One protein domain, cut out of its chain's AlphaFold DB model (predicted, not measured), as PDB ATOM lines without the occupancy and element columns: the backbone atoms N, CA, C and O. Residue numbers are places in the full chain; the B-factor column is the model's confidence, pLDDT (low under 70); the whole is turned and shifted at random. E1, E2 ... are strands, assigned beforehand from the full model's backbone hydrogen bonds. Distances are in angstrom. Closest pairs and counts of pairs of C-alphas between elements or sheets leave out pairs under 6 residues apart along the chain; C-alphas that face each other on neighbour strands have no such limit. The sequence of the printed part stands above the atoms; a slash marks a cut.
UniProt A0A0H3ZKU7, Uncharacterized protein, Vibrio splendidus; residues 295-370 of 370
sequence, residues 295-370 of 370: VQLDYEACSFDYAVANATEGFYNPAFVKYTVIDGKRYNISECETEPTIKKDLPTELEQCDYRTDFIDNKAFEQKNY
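AT A GLANCE: This is residues 295 to 370 of the 370 residues of an uncharacterized protein of Vibrio splendidus (UniProt A0A0H3ZKU7). A slender two-part model: a strand-built body at one end, and a lone two-stranded hairpin, E6 and E7, at the other, set far off on a long link. In the body, the hairpin E2 and E3 runs on through E3 into the long strand E4, which is the inner strand of a three-stranded sheet, and the link after E5 passes back along E4 and E3 before it leads out to E6. The printed part has 76 residues, with no named helix and seven named strands, E1 to E7 in chain order; the class is all strand, though under half of the residues, 34 of 76, are in named elements. The sheets are E1 - E4 - E5, E2 - E3 and E6 - E7, each antiparallel. The whole is extended, a rod of 72 by 27 by 16 A with a radius of gyration of the C-alphas of 21.1 A.

HOW THE PARTS SIT: E4, residues 319 to 326, has E1, residues 296 to 298, and E5, residues 329 to 332, as its edge-strand neighbours. The pairing is staggered: E4 pairs with E1 over residues 321 to 323 and with E5 over 323 to 326. E1 and E4 are antiparallel at 131 degrees, with N 296 and O 323 2.8 A apart, within hydrogen-bond range. E4 and E5 form a hairpin at 144 degrees, with N 331 and O 324 within hydrogen-bond range at 2.8 A. E3, residues 315 to 317, runs on into E4 across one residue, at 45 degrees. E3 forms a hairpin with E2, residues 308 to 310, at 160 degrees, where N 310 and O 315 are within hydrogen-bond range at 2.8 A. Short antiparallel pairings tie residues 337 to 338 to residues 319 to 320 of E4, and 344 to 345 to residues 315 to 316 of E3. E6, residues 352 to 358, and E7, residues 363 to 368, form a hairpin at 152 degrees, with N 358 and O 363 within hydrogen-bond range at 2.8 A. E4 is apart from both E6 and E7.

IN THESE COORDINATES: E4 measures 22.9 A from first to last C-alpha and begins with C-alpha 319 at (86.874, 28.273, 44.147). E5 measures 10.1 A, while E1, E2 and E3 have three residues each; C-alpha 296, where E1 begins, is at (82.528, 35.566, 34.340). E6 measures 17.9 A and E7 16.3 A, ending with C-alpha 368 at (80.385, -1.890, 46.249).

THE WHOLE: The C-alphas farthest apart, those of Asp 327 and Ile 360, are 72.8 A apart. The printed part has no cut and ends at the chain's last residue, 370. The link from E5 to E6, 19 residues, is long. The mean pLDDT of the printed part is 84.4; residues 350 to 353 and 367 to 370 are under 70.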
ATOM      1  N   VAL A 295      80.992  40.093  34.106       91.00
ATOM      2  CA  VAL A 295      81.799  39.251  34.994       91.00
ATOM      3  C   VAL A 295      81.502  37.786  34.719       91.00
ATOM      4  O   VAL A 295      80.350  37.369  34.749       91.00
ATOM      5  N   GLN A 296      82.559  37.013  34.505       93.25
ATOM      6  CA  GLN A 296      82.528  35.566  34.340       93.25
ATOM      7  C   GLN A 296      83.326  34.899  35.459       93.25
ATOM      8  O   GLN A 296      84.206  35.523  36.060       93.25
ATOM      9  N   LEU A 297      83.013  33.634  35.733       93.88
ATOM     10  CA  LEU A 297      83.668  32.833  36.764       93.88
ATOM     11  C   LEU A 297      84.525  31.762  36.097       93.88
ATOM     12  O   LEU A 297      84.016  30.971  35.305       93.88
ATOM     13  N   ASP A 298      85.813  31.735  36.423       94.50
ATOM     14  CA  ASP A 298      86.727  30.679  35.994       94.50
ATOM     15  C   ASP A 298      87.037  29.750  37.166       94.50
ATOM     16  O   ASP A 298      87.765  30.126  38.087       94.50
ATOM     17  N   TYR A 299      86.473  28.544  37.116       90.62
ATOM     18  CA  TYR A 299      86.658  27.500  38.124       90.62
ATOM     19  C   TYR A 299      87.924  26.659  37.910       90.62
ATOM     20  O   TYR A 299      88.302  25.907  38.800       90.62
ATOM     21  N   GLU A 300      88.565  26.756  36.744       91.00
ATOM     22  CA  GLU A 300      89.796  26.020  36.420       91.00
ATOM     23  C   GLU A 300      91.048  26.821  36.800       91.00
ATOM     24  O   GLU A 300      92.129  26.260  36.966       91.00
ATOM     25  N   ALA A 301      90.904  28.135  36.993       91.44
ATOM     26  CA  ALA A 301      91.990  29.016  37.417       91.44
ATOM     27  C   ALA A 301      92.491  28.760  38.853       91.44
ATOM     28  O   ALA A 301      93.567  29.245  39.208       91.44
ATOM     29  N   CYS A 302      91.729  28.041  39.682       92.12
ATOM     30  CA  CYS A 302      92.034  27.812  41.094       92.12
ATOM     31  C   CYS A 302      92.335  26.338  41.385       92.12
ATOM     32  O   CYS A 302      91.688  25.445  40.844       92.12
ATOM     33  N   SER A 303      93.280  26.081  42.302       89.81
ATOM     34  CA  SER A 303      93.457  24.738  42.878       89.81
ATOM     35  C   SER A 303      92.207  24.332  43.665       89.81
ATOM     36  O   SER A 303      91.561  25.176  44.294       89.81
ATOM     37  N   PHE A 304      91.916  23.030  43.700       85.25
ATOM     38  CA  PHE A 304      90.865  22.465  44.548       85.25
ATOM     39  C   PHE A 304      91.092  22.761  46.041       85.25
ATOM     40  O   PHE A 304      90.128  22.837  46.794       85.25
ATOM     41  N   ASP A 305      92.331  23.026  46.463       88.50
ATOM     42  CA  ASP A 305      92.664  23.381  47.853       88.50
ATOM     43  C   ASP A 305      91.980  24.668  48.343       88.50
ATOM     44  O   ASP A 305      91.857  24.890  49.546       88.50
ATOM     45  N   TYR A 306      91.535  25.527  47.420       90.75
ATOM     46  CA  TYR A 306      90.793  26.746  47.746       90.75
ATOM     47  C   TYR A 306      89.285  26.508  47.901       90.75
ATOM     48  O   TYR A 306      88.561  27.427  48.281       90.75
ATOM     49  N   ALA A 307      88.794  25.307  47.593       91.25
ATOM     50  CA  ALA A 307      87.394  24.960  47.769       91.25
ATOM     51  C   ALA A 307      87.035  24.774  49.249       91.25
ATOM     52  O   ALA A 307      87.837  24.319  50.063       91.25
ATOM     53  N   VAL A 308      85.776  25.053  49.587       92.62
ATOM     54  CA  VAL A 308      85.235  24.784  50.927       92.62
ATOM     55  C   VAL A 308      84.339  23.554  50.853       92.62
ATOM     56  O   VAL A 308      83.265  23.599  50.258       92.62
ATOM     57  N   ALA A 309      84.779  22.442  51.443       90.94
ATOM     58  CA  ALA A 309      84.035  21.185  51.453       90.94
ATOM     59  C   ALA A 309      83.111  21.064  52.674       90.94
ATOM     60  O   ALA A 309      83.513  21.327  53.807       90.94
ATOM     61  N   ASN A 310      81.888  20.583  52.448       89.94
ATOM     62  CA  ASN A 310      80.965  20.122  53.477       89.94
ATOM     63  C   ASN A 310      80.725  18.617  53.297       89.94
ATOM     64  O   ASN A 310      79.779  18.187  52.638       89.94
ATOM     65  N   ALA A 311      81.604  17.814  53.902       84.88
ATOM     66  CA  ALA A 311      81.548  16.354  53.817       84.88
ATOM     67  C   ALA A 311      80.245  15.764  54.381       84.88
ATOM     68  O   ALA A 311      79.765  14.757  53.873       84.88
ATOM     69  N   THR A 312      79.645  16.400  55.393       87.06
ATOM     70  CA  THR A 312      78.393  15.938  56.013       87.06
ATOM     71  C   THR A 312      77.210  16.036  55.054       87.06
ATOM     72  O   THR A 312      76.344  15.166  55.051       87.06
ATOM     73  N   GLU A 313      77.163  17.100  54.251       86.88
ATOM     74  CA  GLU A 313      76.072  17.362  53.306       86.88
ATOM     75  C   GLU A 313      76.408  16.932  51.866       86.88
ATOM     76  O   GLU A 313      75.574  17.086  50.978       86.88
ATOM     77  N   GLY A 314      77.604  16.382  51.626       87.94
ATOM     78  CA  GLY A 314      77.993  15.797  50.339       87.94
ATOM     79  C   GLY A 314      78.344  16.797  49.232       87.94
ATOM     80  O   GLY A 314      78.424  16.398  48.074       87.94
ATOM     81  N   PHE A 315      78.576  18.076  49.549       92.31
ATOM     82  CA  PHE A 315      78.918  19.100  48.551       92.31
ATOM     83  C   PHE A 315      80.168  19.897  48.920       92.31
ATOM     84  O   PHE A 315      80.621  19.909  50.062       92.31
ATOM     85  N   TYR A 316      80.698  20.629  47.947       93.06
ATOM     86  CA  TYR A 316      81.700  21.664  48.146       93.06
ATOM     87  C   TYR A 316      81.326  22.948  47.399       93.06
ATOM     88  O   TYR A 316      80.600  22.928  46.402       93.06
ATOM     89  N   ASN A 317      81.825  24.077  47.892       94.44
ATOM     90  CA  ASN A 317      81.790  25.356  47.201       94.44
ATOM     91  C   ASN A 317      83.087  25.497  46.388       94.44
ATOM     92  O   ASN A 317      84.158  25.615  46.995       94.44
ATOM     93  N   PRO A 318      83.031  25.438  45.045       93.19
ATOM     94  CA  PRO A 318      84.226  25.539  44.216       93.19
ATOM     95  C   PRO A 318      84.830  26.944  44.305       93.19
ATOM     96  O   PRO A 318      84.103  27.939  44.336       93.19
ATOM     97  N   ALA A 319      86.161  27.014  44.307       95.06
ATOM     98  CA  ALA A 319      86.874  28.273  44.147       95.06
ATOM     99  C   ALA A 319      86.880  28.707  42.678       95.06
ATOM    100  O   ALA A 319      86.917  27.872  41.773       95.06
ATOM    101  N   PHE A 320      86.851  30.013  42.446       94.69
ATOM    102  CA  PHE A 320      86.919  30.601  41.119       94.69
ATOM    103  C   PHE A 320      87.615  31.958  41.138       94.69
ATOM    104  O   PHE A 320      87.683  32.632  42.165       94.69
ATOM    105  N   VAL A 321      88.083  32.382  39.967       96.19
ATOM    106  CA  VAL A 321      88.508  33.761  39.705       96.19
ATOM    107  C   VAL A 321      87.405  34.475  38.931       96.19
ATOM    108  O   VAL A 321      86.990  34.003  37.870       96.19
ATOM    109  N   LYS A 322      86.962  35.647  39.405       94.44
ATOM    110  CA  LYS A 322      86.141  36.549  38.585       94.44
ATOM    111  C   LYS A 322      87.025  37.181  37.525       94.44
ATOM    112  O   LYS A 322      88.047  37.790  37.845       94.44
ATOM    113  N   TYR A 323      86.621  37.101  36.267       94.50
ATOM    114  CA  TYR A 323      87.322  37.745  35.163       94.50
ATOM    115  C   TYR A 323      86.346  38.417  34.202       94.50
ATOM    116  O   TYR A 323      85.145  38.156  34.203       94.50
ATOM    117  N   THR A 324      86.878  39.304  33.372       92.75
ATOM    118  CA  THR A 324      86.170  39.856  32.220       92.75
ATOM    119  C   THR A 324      87.048  39.782  30.981       92.75
ATOM    120  O   THR A 324      88.274  39.664  31.078       92.75
ATOM    121  N   VAL A 325      86.422  39.829  29.811       90.75
ATOM    122  CA  VAL A 325      87.109  39.879  28.522       90.75
ATOM    123  C   VAL A 325      86.709  41.176  27.847       90.75
ATOM    124  O   VAL A 325      85.535  41.389  27.554       90.75
ATOM    125  N   ILE A 326      87.690  42.042  27.610       84.06
ATOM    126  CA  ILE A 326      87.491  43.317  26.923       84.06
ATOM    127  C   ILE A 326      88.441  43.335  25.732       84.06
ATOM    128  O   ILE A 326      89.640  43.115  25.897       84.06
ATOM    129  N   ASP A 327      87.883  43.538  24.539       81.69
ATOM    130  CA  ASP A 327      88.611  43.519  23.262       81.69
ATOM    131  C   ASP A 327      89.473  42.254  23.086       81.69
ATOM    132  O   ASP A 327      90.639  42.304  22.706       81.69
ATOM    133  N   GLY A 328      88.909  41.091  23.436       83.06
ATOM    134  CA  GLY A 328      89.583  39.789  23.330       83.06
ATOM    135  C   GLY A 328      90.662  39.530  24.388       83.06
ATOM    136  O   GLY A 328      91.206  38.429  24.446       83.06
ATOM    137  N   LYS A 329      90.952  40.498  25.265       87.56
ATOM    138  CA  LYS A 329      91.934  40.353  26.340       87.56
ATOM    139  C   LYS A 329      91.255  40.060  27.673       87.56
ATOM    140  O   LYS A 329      90.315  40.744  28.075       87.56
ATOM    141  N   ARG A 330      91.764  39.047  28.378       92.62
ATOM    142  CA  ARG A 330      91.303  38.665  29.716       92.62
ATOM    143  C   ARG A 330      91.874  39.593  30.788       92.62
ATOM    144  O   ARG A 330      93.076  39.853  30.815       92.62
ATOM    145  N   TYR A 331      91.013  40.006  31.712       91.44
ATOM    146  CA  TYR A 331      91.362  40.764  32.908       91.44
ATOM    147  C   TYR A 331      90.794  40.068  34.144       91.44
ATOM    148  O   TYR A 331      89.579  39.912  34.269       91.44
ATOM    149  N   ASN A 332      91.667  39.667  35.070       94.19
ATOM    150  CA  ASN A 332      91.241  39.092  36.345       94.19
ATOM    151  C   ASN A 332      90.801  40.213  37.297       94.19
ATOM    152  O   ASN A 332      91.541  41.162  37.586       94.19
ATOM    153  N   ILE A 333      89.567  40.100  37.775       94.25
ATOM    154  CA  ILE A 333      88.919  41.061  38.664       94.25
ATOM    155  C   ILE A 333      89.240  40.695  40.110       94.25
ATOM    156  O   ILE A 333      89.691  41.569  40.850       94.25
ATOM    157  N   SER A 334      89.105  39.422  40.476       93.88
ATOM    158  CA  SER A 334      89.444  38.900  41.802       93.88
ATOM    159  C   SER A 334      90.601  37.899  41.761       93.88
ATOM    160  O   SER A 334      91.106  37.540  40.695       93.88
ATOM    161  N   GLU A 335      91.053  37.507  42.948       93.44
ATOM    162  CA  GLU A 335      91.838  36.291  43.159       93.44
ATOM    163  C   GLU A 335      90.891  35.096  43.370       93.44
ATOM    164  O   GLU A 335      89.680  35.229  43.190       93.44
ATOM    165  N   CYS A 336      91.427  33.930  43.738       95.06
ATOM    166  CA  CYS A 336      90.602  32.770  44.057       95.06
ATOM    167  C   CYS A 336      89.688  33.058  45.252       95.06
ATOM    168  O   CYS A 336      90.153  33.318  46.361       95.06
ATOM    169  N   GLU A 337      88.385  32.980  45.018       94.06
ATOM    170  CA  GLU A 337      87.342  33.148  46.024       94.06
ATOM    171  C   GLU A 337      86.278  32.054  45.874       94.06
ATOM    172  O   GLU A 337      86.160  31.422  44.826       94.06
ATOM    173  N   THR A 338      85.502  31.818  46.929       94.38
ATOM    174  CA  THR A 338      84.393  30.853  46.936       94.38
ATOM    175  C   THR A 338      83.083  31.563  47.210       94.38
ATOM    176  O   THR A 338      83.046  32.489  48.023       94.38
ATOM    177  N   GLU A 339      81.989  31.071  46.637       92.25
ATOM    178  CA  GLU A 339      80.655  31.593  46.920       92.25
ATOM    179  C   GLU A 339      79.757  30.525  47.574       92.25
ATOM    180  O   GLU A 339      79.517  29.479  46.964       92.25
ATOM    181  N   PRO A 340      79.227  30.759  48.797       88.38
ATOM    182  CA  PRO A 340      78.466  29.751  49.548       88.38
ATOM    183  C   PRO A 340      77.201  29.237  48.848       88.38
ATOM    184  O   PRO A 340      76.719  28.143  49.151       88.38
ATOM    185  N   THR A 341      76.639  30.028  47.931       90.31
ATOM    186  CA  THR A 341      75.420  29.687  47.187       90.31
ATOM    187  C   THR A 341      75.690  28.749  46.009       90.31
ATOM    188  O   THR A 341      74.768  28.064  45.569       90.31
ATOM    189  N   ILE A 342      76.934  28.662  45.528       89.38
ATOM    190  CA  ILE A 342      77.329  27.796  44.413       89.38
ATOM    191  C   ILE A 342      77.840  26.479  44.988       89.38
ATOM    192  O   ILE A 342      78.907  26.437  45.595       89.38
ATOM    193  N   LYS A 343      77.077  25.399  44.807       93.06
ATOM    194  CA  LYS A 343      77.390  24.068  45.343       93.06
ATOM    195  C   LYS A 343      77.642  23.078  44.210       93.06
ATOM    196  O   LYS A 343      76.906  23.074  43.225       93.06
ATOM    197  N   LYS A 344      78.661  22.237  44.366       89.50
ATOM    198  CA  LYS A 344      78.926  21.064  43.526       89.50
ATOM    199  C   LYS A 344      79.026  19.824  44.403       89.50
ATOM    200  O   LYS A 344      79.518  19.919  45.524       89.50
ATOM    201  N   ASP A 345      78.589  18.683  43.893       90.06
ATOM    202  CA  ASP A 345      78.695  17.416  44.618       90.06
ATOM    203  C   ASP A 345      80.163  17.038  44.810       90.06
ATOM    204  O   ASP A 345      80.991  17.247  43.916       90.06
ATOM    205  N   LEU A 346      80.495  16.502  45.984       85.56
ATOM    206  CA  LEU A 346      81.837  15.996  46.234       85.56
ATOM    207  C   LEU A 346      82.160  14.873  45.237       85.56
ATOM    208  O   LEU A 346      81.317  14.000  45.021       85.56
ATOM    209  N   PRO A 347      83.363  14.873  44.630       75.75
ATOM    210  CA  PRO A 347      83.783  13.775  43.774       75.75
ATOM    211  C   PRO A 347      83.745  12.467  44.564       75.75
ATOM    212  O   PRO A 347      84.359  12.368  45.626       75.75
ATOM    213  N   THR A 348      83.025  11.473  44.051       73.12
ATOM    214  CA  THR A 348      83.021  10.118  44.599       73.12
ATOM    215  C   THR A 348      83.892   9.225  43.729       73.12
ATOM    216  O   THR A 348      83.795   9.236  42.500       73.12
ATOM    217  N   GLU A 349      84.763   8.451  44.367       70.62
ATOM    218  CA  GLU A 349      85.494   7.374  43.712       70.62
ATOM    219  C   GLU A 349      84.855   6.051  44.130       70.62
ATOM    220  O   GLU A 349      84.646   5.796  45.314       70.62
ATOM    221  N   LEU A 350      84.497   5.223  43.146       64.62
ATOM    222  CA  LEU A 350      83.991   3.883  43.412       64.62
ATOM    223  C   LEU A 350      85.171   2.987  43.775       64.62
ATOM    224  O   LEU A 350      85.892   2.515  42.896       64.62
ATOM    225  N   GLU A 351      85.340   2.722  45.064       64.00
ATOM    226  CA  GLU A 351      86.259   1.688  45.517       64.00
ATOM    227  C   GLU A 351      85.675   0.312  45.150       64.00
ATOM    228  O   GLU A 351      84.584  -0.070  45.591       64.00
ATOM    229  N   GLN A 352      86.380  -0.438  44.295       63.41
ATOM    230  CA  GLN A 352      86.074  -1.851  44.091       63.41
ATOM    231  C   GLN A 352      86.480  -2.612  45.348       63.41
ATOM    232  O   GLN A 352      87.663  -2.798  45.621       63.41
ATOM    233  N   CYS A 353      85.486  -3.063  46.103       69.69
ATOM    234  CA  CYS A 353      85.722  -3.949  47.227       69.69
ATOM    235  C   CYS A 353      86.100  -5.347  46.731       69.69
ATOM    236  O   CYS A 353      85.612  -5.807  45.692       69.69
ATOM    237  N   ASP A 354      86.904  -6.056  47.525       76.31
ATOM    238  CA  ASP A 354      87.175  -7.471  47.298       76.31
ATOM    239  C   ASP A 354      85.863  -8.267  47.210       76.31
ATOM    240  O   ASP A 354      84.901  -8.036  47.950       76.31
ATOM    241  N   TYR A 355      85.816  -9.238  46.295       75.81
ATOM    242  CA  TYR A 355      84.659 -10.114  46.155       75.81
ATOM    243  C   TYR A 355      84.400 -10.859  47.464       75.81
ATOM    244  O   TYR A 355      85.270 -11.557  47.990       75.81
ATOM    245  N   ARG A 356      83.158 -10.814  47.951       79.38
ATOM    246  CA  ARG A 356      82.752 -11.689  49.051       79.38
ATOM    247  C   ARG A 356      82.500 -13.082  48.505       79.38
ATOM    248  O   ARG A 356      81.610 -13.273  47.681       79.38
ATOM    249  N   THR A 357      83.231 -14.065  49.007       73.88
ATOM    250  CA  THR A 357      83.021 -15.473  48.668       73.88
ATOM    251  C   THR A 357      82.109 -16.149  49.686       73.88
ATOM    252  O   THR A 357      82.390 -16.141  50.885       73.88
ATOM    253  N   ASP A 358      81.033 -16.764  49.205       76.44
ATOM    254  CA  ASP A 358      80.258 -17.749  49.951       76.44
ATOM    255  C   ASP A 358      80.724 -19.150  49.552       76.44
ATOM    256  O   ASP A 358      80.482 -19.625  48.438       76.44
ATOM    257  N   PHE A 359      81.432 -19.796  50.476       74.38
ATOM    258  CA  PHE A 359      81.992 -21.131  50.278       74.38
ATOM    259  C   PHE A 359      80.948 -22.248  50.381       74.38
ATOM    260  O   PHE A 359      81.219 -23.358  49.931       74.38
ATOM    261  N   ILE A 360      79.776 -21.983  50.964       76.25
ATOM    262  CA  ILE A 360      78.697 -22.973  51.078       76.25
ATOM    263  C   ILE A 360      77.987 -23.097  49.729       76.25
ATOM    264  O   ILE A 360      77.733 -24.207  49.263       76.25
ATOM    265  N   ASP A 361      77.756 -21.962  49.072       75.38
ATOM    266  CA  ASP A 361      77.051 -21.902  47.790       75.38
ATOM    267  C   ASP A 361      77.982 -21.863  46.564       75.38
ATOM    268  O   ASP A 361      77.494 -21.834  45.432       75.38
ATOM    269  N   ASN A 362      79.311 -21.862  46.761       76.50
ATOM    270  CA  ASN A 362      80.327 -21.694  45.710       76.50
ATOM    271  C   ASN A 362      80.068 -20.461  44.820       76.50
ATOM    272  O   ASN A 362      80.147 -20.522  43.591       76.50
ATOM    273  N   LYS A 363      79.742 -19.322  45.443       73.00
ATOM    274  CA  LYS A 363      79.447 -18.063  44.741       73.00
ATOM    275  C   LYS A 363      80.340 -16.931  45.227       73.00
ATOM    276  O   LYS A 363      80.575 -16.786  46.423       73.00
ATOM    277  N   ALA A 364      80.796 -16.106  44.292       73.69
ATOM    278  CA  ALA A 364      81.443 -14.831  44.579       73.69
ATOM    279  C   ALA A 364      80.458 -13.691  44.293       73.69
ATOM    280  O   ALA A 364      79.757 -13.713  43.281       73.69
ATOM    281  N   PHE A 365      80.406 -12.712  45.190       76.25
ATOM    282  CA  PHE A 365      79.535 -11.547  45.098       76.25
ATOM    283  C   PHE A 365      80.384 -10.291  44.950       76.25
ATOM    284  O   PHE A 365      81.280 -10.054  45.763       76.25
ATOM    285  N   GLU A 366      80.078  -9.482  43.935       71.94
ATOM    286  CA  GLU A 366      80.616  -8.127  43.836       71.94
ATOM    287  C   GLU A 366      80.150  -7.309  45.037       71.94
ATOM    288  O   GLU A 366      78.964  -7.301  45.381       71.94
ATOM    289  N   GLN A 367      81.093  -6.621  45.671       61.06
ATOM    290  CA  GLN A 367      80.812  -5.665  46.726       61.06
ATOM    291  C   GLN A 367      81.083  -4.257  46.194       61.06
ATOM    292  O   GLN A 367      82.056  -4.028  45.481       61.06
ATOM    293  N   LYS A 368      80.198  -3.317  46.524       55.78
ATOM    294  CA  LYS A 368      80.385  -1.890  46.249       55.78
ATOM    295  C   LYS A 368      80.270  -1.148  47.571       55.78
ATOM    296  O   LYS A 368      79.231  -1.268  48.223       55.78
ATOM    297  N   ASN A 369      81.315  -0.421  47.953       53.75
ATOM    298  CA  ASN A 369      81.207   0.626  48.962       53.75
ATOM    299  C   ASN A 369      80.841   1.929  48.241       53.75
ATOM    300  O   ASN A 369      81.348   2.194  47.150       53.75
ATOM    301  N   TYR A 370      79.897   2.672  48.816       51.22
ATOM    302  CA  TYR A 370      79.408   3.951  48.302       51.22
ATOM    303  C   TYR A 370      79.955   5.102  49.129       51.22
ATOM    304  O   TYR A 370      80.017   4.926  50.371       51.22
TER     305      TYR A 370